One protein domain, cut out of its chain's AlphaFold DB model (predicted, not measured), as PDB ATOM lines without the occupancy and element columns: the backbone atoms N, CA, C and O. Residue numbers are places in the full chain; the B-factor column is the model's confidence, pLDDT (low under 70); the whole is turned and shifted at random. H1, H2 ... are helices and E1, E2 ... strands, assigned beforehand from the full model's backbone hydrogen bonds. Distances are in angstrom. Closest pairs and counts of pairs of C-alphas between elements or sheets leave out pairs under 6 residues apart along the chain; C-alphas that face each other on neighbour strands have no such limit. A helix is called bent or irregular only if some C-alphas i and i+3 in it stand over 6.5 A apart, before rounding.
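This is residues 133 to 199 of the 235 residues of the protein "DUF2993 domain-containing protein" of Propioniciclava sp (UniProt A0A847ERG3). A strongly twisted sheet of four strands, with E2, E3 and E4 bent, wraps partly round one helix, H1, which packs on those three with residues 189 to 197. The 67 printed residues run E1, E2, E3, E4, H1; the strands form a meander, each the antiparallel neighbour of the one before. The class is mixed, helices and strands; the whole is compact, radius of gyration of the C-alphas 12.4 A, spans 35 by 28 by 20 A.

E1, residues 133 to 135, and E2, 141 to 149, form a hairpin; N 134 and O 142 are 2.9 A apart, within hydrogen-bond range. E2 and E3, 152 to 165, form another, with N 143 and O 158 at 2.8 A. E3 and E4, 170 to 179, form a third, with N 163 and O 172 at 2.8 A. H1, 187 to 197, stands at the sheet's level, height 3.1 A; its closest C-alphas to E2 are Ile 197 and Arg 145, 6.3 A. In H1, 5 of 7 O i to N i+4 pairs are within range.

C-alpha 133 is at (-8.039, -45.726, -33.929). E3, 31.8 A long, bends by 82 degrees at residue 161. H1, 15.8 A, ends with C-alpha 197 at (-2.762, -35.457, -37.292).

The printed part has no cut. Residues 182 to 184 have pLDDT under 70.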
ATOM      1  N   ILE A 133      -7.052 -45.578 -32.859       91.44
ATOM      2  CA  ILE A 133      -8.039 -45.726 -33.929       91.44
ATOM      3  C   ILE A 133      -9.266 -46.389 -33.319       91.44
ATOM      4  O   ILE A 133      -9.137 -47.388 -32.615       91.44
ATOM      5  N   GLN A 134     -10.442 -45.808 -33.534       91.44
ATOM      6  CA  GLN A 134     -11.707 -46.322 -33.015       91.44
ATOM      7  C   GLN A 134     -12.800 -46.185 -34.079       91.44
ATOM      8  O   GLN A 134     -12.868 -45.136 -34.723       91.44
ATOM      9  N   PRO A 135     -13.670 -47.188 -34.259       92.12
ATOM     10  CA  PRO A 135     -14.841 -47.046 -35.108       92.12
ATOM     11  C   PRO A 135     -15.869 -46.115 -34.457       92.12
ATOM     12  O   PRO A 135     -15.962 -46.017 -33.229       92.12
ATOM     13  N   THR A 136     -16.654 -45.432 -35.281       89.75
ATOM     14  CA  THR A 136     -17.828 -44.659 -34.864       89.75
ATOM     15  C   THR A 136     -19.109 -45.313 -35.386       89.75
ATOM     16  O   THR A 136     -19.075 -46.128 -36.307       89.75
ATOM     17  N   GLU A 137     -20.258 -44.955 -34.810       84.00
ATOM     18  CA  GLU A 137     -21.557 -45.574 -35.138       84.00
ATOM     19  C   GLU A 137     -21.997 -45.375 -36.603       84.00
ATOM     20  O   GLU A 137     -22.825 -46.124 -37.110       84.00
ATOM     21  N   ASP A 138     -21.445 -44.382 -37.300       85.94
ATOM     22  CA  ASP A 138     -21.757 -44.034 -38.691       85.94
ATOM     23  C   ASP A 138     -20.772 -44.623 -39.721       85.94
ATOM     24  O   ASP A 138     -20.764 -44.210 -40.888       85.94
ATOM     25  N   GLY A 139     -19.936 -45.583 -39.306       85.56
ATOM     26  CA  GLY A 139     -18.947 -46.236 -40.172       85.56
ATOM     27  C   GLY A 139     -17.756 -45.340 -40.522       85.56
ATOM     28  O   GLY A 139     -17.092 -45.540 -41.540       85.56
ATOM     29  N   ARG A 140     -17.498 -44.310 -39.709       92.38
ATOM     30  CA  ARG A 140     -16.270 -43.509 -39.759       92.38
ATOM     31  C   ARG A 140     -15.269 -44.050 -38.737       92.38
ATOM     32  O   ARG A 140     -15.562 -44.925 -37.924       92.38
ATOM     33  N   LEU A 141     -14.051 -43.533 -38.809       92.44
ATOM     34  CA  LEU A 141     -12.987 -43.791 -37.855       92.44
ATOM     35  C   LEU A 141     -12.645 -42.503 -37.124       92.44
ATOM     36  O   LEU A 141     -12.481 -41.449 -37.740       92.44
ATOM     37  N   ALA A 142     -12.492 -42.612 -35.814       92.06
ATOM     38  CA  ALA A 142     -11.861 -41.611 -34.985       92.06
ATOM     39  C   ALA A 142     -10.379 -41.950 -34.810       92.06
ATOM     40  O   ALA A 142     -10.026 -43.020 -34.314       92.06
ATOM     41  N   LEU A 143      -9.526 -41.013 -35.203       91.56
ATOM     42  CA  LEU A 143      -8.082 -41.039 -35.042       91.56
ATOM     43  C   LEU A 143      -7.690 -40.040 -33.955       91.56
ATOM     44  O   LEU A 143      -7.934 -38.844 -34.101       91.56
ATOM     45  N   GLU A 144      -7.065 -40.509 -32.881       91.12
ATOM     46  CA  GLU A 144      -6.496 -39.646 -31.844       91.12
ATOM     47  C   GLU A 144      -4.980 -39.750 -31.837       91.12
ATOM     48  O   GLU A 144      -4.421 -40.845 -31.741       91.12
ATOM     49  N   ARG A 145      -4.304 -38.606 -31.885       89.06
ATOM     50  CA  ARG A 145      -2.848 -38.552 -31.830       89.06
ATOM     51  C   ARG A 145      -2.396 -37.407 -30.945       89.06
ATOM     52  O   ARG A 145      -2.916 -36.296 -31.032       89.06
ATOM     53  N   ASP A 146      -1.398 -37.689 -30.123       87.69
ATOM     54  CA  ASP A 146      -0.684 -36.653 -29.395       87.69
ATOM     55  C   ASP A 146       0.204 -35.899 -30.381       87.69
ATOM     56  O   ASP A 146       1.062 -36.479 -31.050       87.69
ATOM     57  N   VAL A 147      -0.044 -34.600 -30.502       83.88
ATOM     58  CA  VAL A 147       0.669 -33.708 -31.411       83.88
ATOM     59  C   VAL A 147       1.230 -32.532 -30.632       83.88
ATOM     60  O   VAL A 147       0.638 -32.045 -29.668       83.88
ATOM     61  N   GLU A 148       2.392 -32.063 -31.067       84.12
ATOM     62  CA  GLU A 148       2.949 -30.797 -30.620       84.12
ATOM     63  C   GLU A 148       2.766 -29.782 -31.742       84.12
ATOM     64  O   GLU A 148       3.292 -29.948 -32.844       84.12
ATOM     65  N   PHE A 149       2.007 -28.728 -31.469       75.62
ATOM     66  CA  PHE A 149       1.751 -27.671 -32.436       75.62
ATOM     67  C   PHE A 149       2.085 -26.329 -31.796       75.62
ATOM     68  O   PHE A 149       1.558 -25.979 -30.741       75.62
ATOM     69  N   LEU A 150       3.004 -25.585 -32.420       80.88
ATOM     70  CA  LEU A 150       3.493 -24.293 -31.920       80.88
ATOM     71  C   LEU A 150       4.010 -24.343 -30.462       80.88
ATOM     72  O   LEU A 150       3.847 -23.386 -29.710       80.88
ATOM     73  N   GLY A 151       4.641 -25.454 -30.060       81.81
ATOM     74  CA  GLY A 151       5.206 -25.639 -28.715       81.81
ATOM     75  C   GLY A 151       4.187 -26.006 -27.630       81.81
ATOM     76  O   GLY A 151       4.522 -25.989 -26.446       81.81
ATOM     77  N   VAL A 152       2.945 -26.321 -28.013       81.19
ATOM     78  CA  VAL A 152       1.896 -26.800 -27.107       81.19
ATOM     79  C   VAL A 152       1.545 -28.237 -27.471       81.19
ATOM     80  O   VAL A 152       1.192 -28.524 -28.614       81.19
ATOM     81  N   ALA A 153       1.636 -29.133 -26.491       83.56
ATOM     82  CA  ALA A 153       1.209 -30.517 -26.634       83.56
ATOM     83  C   ALA A 153      -0.293 -30.646 -26.357       83.56
ATOM     84  O   ALA A 153      -0.787 -30.145 -25.343       83.56
ATOM     85  N   PHE A 154      -1.006 -31.346 -27.233       83.38
ATOM     86  CA  PHE A 154      -2.390 -31.753 -27.007       83.38
ATOM     87  C   PHE A 154      -2.717 -33.023 -27.792       83.38
ATOM     88  O   PHE A 154      -2.019 -33.395 -28.734       83.38
ATOM     89  N   THR A 155      -3.808 -33.678 -27.411       86.00
ATOM     90  CA  THR A 155      -4.362 -34.817 -28.144       86.00
ATOM     91  C   THR A 155      -5.351 -34.292 -29.179       86.00
ATOM     92  O   THR A 155      -6.411 -33.777 -28.826       86.00
ATOM     93  N   GLY A 156      -4.993 -34.379 -30.458       85.75
ATOM     94  CA  GLY A 156      -5.892 -34.056 -31.560       85.75
ATOM     95  C   GLY A 156      -6.774 -35.255 -31.887       85.75
ATOM     96  O   GLY A 156      -6.259 -36.368 -31.997       85.75
ATOM     97  N   ARG A 157      -8.080 -35.035 -32.057       89.94
ATOM     98  CA  ARG A 157      -9.033 -36.062 -32.485       89.94
ATOM     99  C   ARG A 157      -9.603 -35.693 -33.849       89.94
ATOM    100  O   ARG A 157     -10.127 -34.602 -34.037       89.94
ATOM    101  N   LEU A 158      -9.503 -36.607 -34.802       90.94
ATOM    102  CA  LEU A 158     -10.012 -36.443 -36.158       90.94
ATOM    103  C   LEU A 158     -10.990 -37.574 -36.455       90.94
ATOM    104  O   LEU A 158     -10.633 -38.738 -36.317       90.94
ATOM    105  N   VAL A 159     -12.212 -37.252 -36.860       92.06
ATOM    106  CA  VAL A 159     -13.206 -38.248 -37.277       92.06
ATOM    107  C   VAL A 159     -13.344 -38.181 -38.789       92.06
ATOM    108  O   VAL A 159     -13.482 -37.093 -39.329       92.06
ATOM    109  N   GLY A 160     -13.296 -39.304 -39.501       92.19
ATOM    110  CA  GLY A 160     -13.353 -39.312 -40.966       92.19
ATOM    111  C   GLY A 160     -13.627 -40.692 -41.550       92.19
ATOM    112  O   GLY A 160     -13.580 -41.698 -40.851       92.19
ATOM    113  N   ARG A 161     -13.941 -40.756 -42.841       92.88
ATOM    114  CA  ARG A 161     -14.115 -42.022 -43.562       92.88
ATOM    115  C   ARG A 161     -12.758 -42.581 -43.948       92.88
ATOM    116  O   ARG A 161     -11.935 -41.850 -44.486       92.88
ATOM    117  N   ALA A 162     -12.534 -43.865 -43.704       91.81
ATOM    118  CA  ALA A 162     -11.325 -44.526 -44.163       91.81
ATOM    119  C   ALA A 162     -11.285 -44.540 -45.699       91.81
ATOM    120  O   ALA A 162     -12.275 -44.873 -46.350       91.81
ATOM    121  N   ALA A 163     -10.148 -44.158 -46.271       92.19
ATOM    122  CA  ALA A 163      -9.963 -44.058 -47.708       92.19
ATOM    123  C   ALA A 163      -8.639 -44.697 -48.127       92.19
ATOM    124  O   ALA A 163      -7.631 -44.587 -47.429       92.19
ATOM    125  N   LEU A 164      -8.653 -45.340 -49.292       93.50
ATOM    126  CA  LEU A 164      -7.494 -45.974 -49.904       93.50
ATOM    127  C   LEU A 164      -7.140 -45.279 -51.213       93.50
ATOM    128  O   LEU A 164      -7.930 -45.289 -52.160       93.50
ATOM    129  N   ASP A 165      -5.918 -44.765 -51.305       93.56
ATOM    130  CA  ASP A 165      -5.303 -44.469 -52.593       93.56
ATOM    131  C   ASP A 165      -4.607 -45.732 -53.114       93.56
ATOM    132  O   ASP A 165      -3.523 -46.110 -52.666       93.56
ATOM    133  N   ARG A 166      -5.243 -46.394 -54.086       91.69
ATOM    134  CA  ARG A 166      -4.707 -47.614 -54.707       91.69
ATOM    135  C   ARG A 166      -3.415 -47.377 -55.488       91.69
ATOM    136  O   ARG A 166      -2.618 -48.305 -55.599       91.69
ATOM    137  N   ALA A 167      -3.200 -46.175 -56.029       90.19
ATOM    138  CA  ALA A 167      -2.023 -45.878 -56.842       90.19
ATOM    139  C   ALA A 167      -0.769 -45.735 -55.979       90.19
ATOM    140  O   ALA A 167       0.302 -46.212 -56.355       90.19
ATOM    141  N   THR A 168      -0.907 -45.105 -54.811       90.44
ATOM    142  CA  THR A 168       0.199 -44.936 -53.860       90.44
ATOM    143  C   THR A 168       0.230 -46.003 -52.765       90.44
ATOM    144  O   THR A 168       1.199 -46.055 -52.011       90.44
ATOM    145  N   GLN A 169      -0.792 -46.866 -52.696       89.06
ATOM    146  CA  GLN A 169      -1.011 -47.837 -51.618       89.06
ATOM    147  C   GLN A 169      -0.952 -47.156 -50.245       89.06
ATOM    148  O   GLN A 169      -0.227 -47.577 -49.345       89.06
ATOM    149  N   THR A 170      -1.703 -46.062 -50.094       89.06
ATOM    150  CA  THR A 170      -1.777 -45.307 -48.838       89.06
ATOM    151  C   THR A 170      -3.192 -45.292 -48.281       89.06
ATOM    152  O   THR A 170      -4.168 -45.100 -49.009       89.06
ATOM    153  N   ILE A 171      -3.298 -45.503 -46.969       88.81
ATOM    154  CA  ILE A 171      -4.547 -45.374 -46.218       88.81
ATOM    155  C   ILE A 171      -4.578 -43.989 -45.574       88.81
ATOM    156  O   ILE A 171      -3.599 -43.553 -44.965       88.81
ATOM    157  N   THR A 172      -5.708 -43.302 -45.699       90.19
ATOM    158  CA  THR A 172      -5.964 -41.987 -45.103       90.19
ATOM    159  C   THR A 172      -7.409 -41.893 -44.603       90.19
ATOM    160  O   THR A 172      -8.172 -42.856 -44.691       90.19
ATOM    161  N   LEU A 173      -7.788 -40.731 -44.076       91.75
ATOM    162  CA  LEU A 173      -9.167 -40.364 -43.784       91.75
ATOM    163  C   LEU A 173      -9.623 -39.249 -44.733       91.75
ATOM    164  O   LEU A 173      -8.895 -38.288 -44.972       91.75
ATOM    165  N   THR A 174     -10.843 -39.364 -45.244       90.56
ATOM    166  CA  THR A 174     -11.558 -38.320 -45.994       90.56
ATOM    167  C   THR A 174     -12.779 -37.855 -45.208       90.56
ATOM    168  O   THR A 174     -13.137 -38.458 -44.196       90.56
ATOM    169  N   ASP A 175     -13.426 -36.771 -45.648       88.50
ATOM    170  CA  ASP A 175     -14.583 -36.178 -44.956       88.50
ATOM    171  C   ASP A 175     -14.301 -35.958 -43.462       88.50
ATOM    172  O   ASP A 175     -15.031 -36.414 -42.579       88.50
ATOM    173  N   THR A 176     -13.149 -35.350 -43.180       88.06
ATOM    174  CA  THR A 176     -12.606 -35.271 -41.829       88.06
ATOM    175  C   THR A 176     -13.191 -34.106 -41.043       88.06
ATOM    176  O   THR A 176     -13.220 -32.974 -41.526       88.06
ATOM    177  N   GLU A 177     -13.567 -34.365 -39.799       87.31
ATOM    178  CA  GLU A 177     -14.000 -33.378 -38.817       87.31
ATOM    179  C   GLU A 177     -13.029 -33.392 -37.643       87.31
ATOM    180  O   GLU A 177     -12.739 -34.440 -37.062       87.31
ATOM    181  N   LEU A 178     -12.499 -32.219 -37.320       85.50
ATOM    182  CA  LEU A 178     -11.554 -32.045 -36.231       85.50
ATOM    183  C   LEU A 178     -12.316 -31.762 -34.933       85.50
ATOM    184  O   LEU A 178     -13.055 -30.781 -34.843       85.50
ATOM    185  N   ASP A 179     -12.098 -32.601 -33.927       80.69
ATOM    186  CA  ASP A 179     -12.560 -32.399 -32.560       80.69
ATOM    187  C   ASP A 179     -11.365 -32.021 -31.676       80.69
ATOM    188  O   ASP A 179     -10.396 -32.765 -31.522       80.69
ATOM    189  N   LEU A 180     -11.430 -30.816 -31.115       71.06
ATOM    190  CA  LEU A 180     -10.375 -30.227 -30.290       71.06
ATOM    191  C   LEU A 180     -10.776 -30.115 -28.818       71.06
ATOM    192  O   LEU A 180     -10.195 -29.305 -28.094       71.06
ATOM    193  N   ALA A 181     -11.799 -30.857 -28.378       70.38
ATOM    194  CA  ALA A 181     -12.278 -30.849 -26.995       70.38
ATOM    195  C   ALA A 181     -12.523 -29.425 -26.431       70.38
ATOM    196  O   ALA A 181     -12.300 -29.152 -25.252       70.38
ATOM    197  N   GLY A 182     -12.974 -28.498 -27.287       64.81
ATOM    198  CA  GLY A 182     -13.282 -27.109 -26.922       64.81
ATOM    199  C   GLY A 182     -12.138 -26.095 -27.065       64.81
ATOM    200  O   GLY A 182     -12.325 -24.932 -26.705       64.81
ATOM    201  N   VAL A 183     -10.976 -26.479 -27.605       68.81
ATOM    202  CA  VAL A 183      -9.885 -25.537 -27.908       68.81
ATOM    203  C   VAL A 183     -10.175 -24.791 -29.215       68.81
ATOM    204  O   VAL A 183     -10.279 -25.393 -30.281       68.81
ATOM    205  N   ALA A 184     -10.293 -23.463 -29.143       67.44
ATOM    206  CA  ALA A 184     -10.465 -22.616 -30.320       67.44
ATOM    207  C   ALA A 184      -9.117 -22.400 -31.027       67.44
ATOM    208  O   ALA A 184      -8.208 -21.792 -30.459       67.44
ATOM    209  N   ILE A 185      -9.000 -22.873 -32.269       70.25
ATOM    210  CA  ILE A 185      -7.811 -22.697 -33.111       70.25
ATOM    211  C   ILE A 185      -8.133 -21.725 -34.255       70.25
ATOM    212  O   ILE A 185      -9.235 -21.784 -34.810       70.25
ATOM    213  N   PRO A 186      -7.216 -20.801 -34.605       75.00
ATOM    214  CA  PRO A 186      -7.399 -19.917 -35.750       75.00
ATOM    215  C   PRO A 186      -7.668 -20.715 -37.036       75.00
ATOM    216  O   PRO A 186      -6.967 -21.699 -37.269       75.00
ATOM    217  N   PRO A 187      -8.600 -20.283 -37.907       74.00
ATOM    218  CA  PRO A 187      -8.949 -21.010 -39.133       74.00
ATOM    219  C   PRO A 187      -7.738 -21.357 -40.010       74.00
ATOM    220  O   PRO A 187      -7.659 -22.455 -40.555       74.00
ATOM    221  N   ASP A 188      -6.763 -20.449 -40.077       76.62
ATOM    222  CA  ASP A 188      -5.544 -20.599 -40.879       76.62
ATOM    223  C   ASP A 188      -4.605 -21.697 -40.340       76.62
ATOM    224  O   ASP A 188      -3.809 -22.265 -41.086       76.62
ATOM    225  N   ALA A 189      -4.695 -22.013 -39.043       77.12
ATOM    226  CA  ALA A 189      -3.908 -23.053 -38.381       77.12
ATOM    227  C   ALA A 189      -4.617 -24.418 -38.363       77.12
ATOM    228  O   ALA A 189      -3.963 -25.442 -38.165       77.12
ATOM    229  N   THR A 190      -5.932 -24.450 -38.606       80.19
ATOM    230  CA  THR A 190      -6.738 -25.677 -38.607       80.19
ATOM    231  C   THR A 190      -6.261 -26.669 -39.663       80.19
ATOM    232  O   THR A 190      -6.112 -27.845 -39.350       80.19
ATOM    233  N   GLN A 191      -5.962 -26.215 -40.886       82.12
ATOM    234  CA  GLN A 191      -5.516 -27.121 -41.953       82.12
ATOM    235  C   GLN A 191      -4.152 -27.744 -41.639       82.12
ATOM    236  O   GLN A 191      -3.998 -28.955 -41.727       82.12
ATOM    237  N   ALA A 192      -3.185 -26.933 -41.198       82.06
ATOM    238  CA  ALA A 192      -1.862 -27.425 -40.821       82.06
ATOM    239  C   ALA A 192      -1.930 -28.448 -39.675       82.06
ATOM    240  O   ALA A 192      -1.132 -29.382 -39.620       82.06
ATOM    241  N   LEU A 193      -2.892 -28.284 -38.764       80.62
ATOM    242  CA  LEU A 193      -3.131 -29.238 -37.693       80.62
ATOM    243  C   LEU A 193      -3.790 -30.530 -38.189       80.62
ATOM    244  O   LEU A 193      -3.366 -31.612 -37.787       80.62
ATOM    245  N   VAL A 194      -4.792 -30.429 -39.067       84.94
ATOM    246  CA  VAL A 194      -5.377 -31.608 -39.724       84.94
ATOM    247  C   VAL A 194      -4.279 -32.396 -40.427       84.94
ATOM    248  O   VAL A 194      -4.176 -33.589 -40.178       84.94
ATOM    249  N   ASP A 195      -3.404 -31.743 -41.192       84.12
ATOM    250  CA  ASP A 195      -2.298 -32.396 -41.902       84.12
ATOM    251  C   ASP A 195      -1.271 -33.034 -40.941       84.12
ATOM    252  O   ASP A 195      -0.687 -34.075 -41.239       84.12
ATOM    253  N   ALA A 196      -1.052 -32.440 -39.761       82.25
ATOM    254  CA  ALA A 196      -0.159 -32.998 -38.744       82.25
ATOM    255  C   ALA A 196      -0.736 -34.261 -38.075       82.25
ATOM    256  O   ALA A 196       0.008 -35.198 -37.766       82.25
ATOM    257  N   ILE A 197      -2.055 -34.298 -37.855       83.44
ATOM    258  CA  ILE A 197      -2.762 -35.457 -37.292       83.44
ATOM    259  C   ILE A 197      -2.934 -36.539 -38.365       83.44
ATOM    260  O   ILE A 197      -2.653 -37.712 -38.116       83.44
ATOM    261  N   LEU A 198      -3.359 -36.141 -39.563       84.62
ATOM    262  CA  LEU A 198      -3.653 -36.996 -40.703       84.62
ATOM    263  C   LEU A 198      -2.369 -37.356 -41.454       84.62
ATOM    264  O   LEU A 198      -2.074 -36.840 -42.527       84.62
ATOM    265  N   GLN A 199      -1.601 -38.279 -40.885       82.75
ATOM    266  CA  GLN A 199      -0.456 -38.860 -41.583       82.75
ATOM    267  C   GLN A 199      -0.905 -40.086 -42.382       82.75
ATOM    268  O   GLN A 199      -1.376 -41.045 -41.762       82.75
TER     269      GLN A 199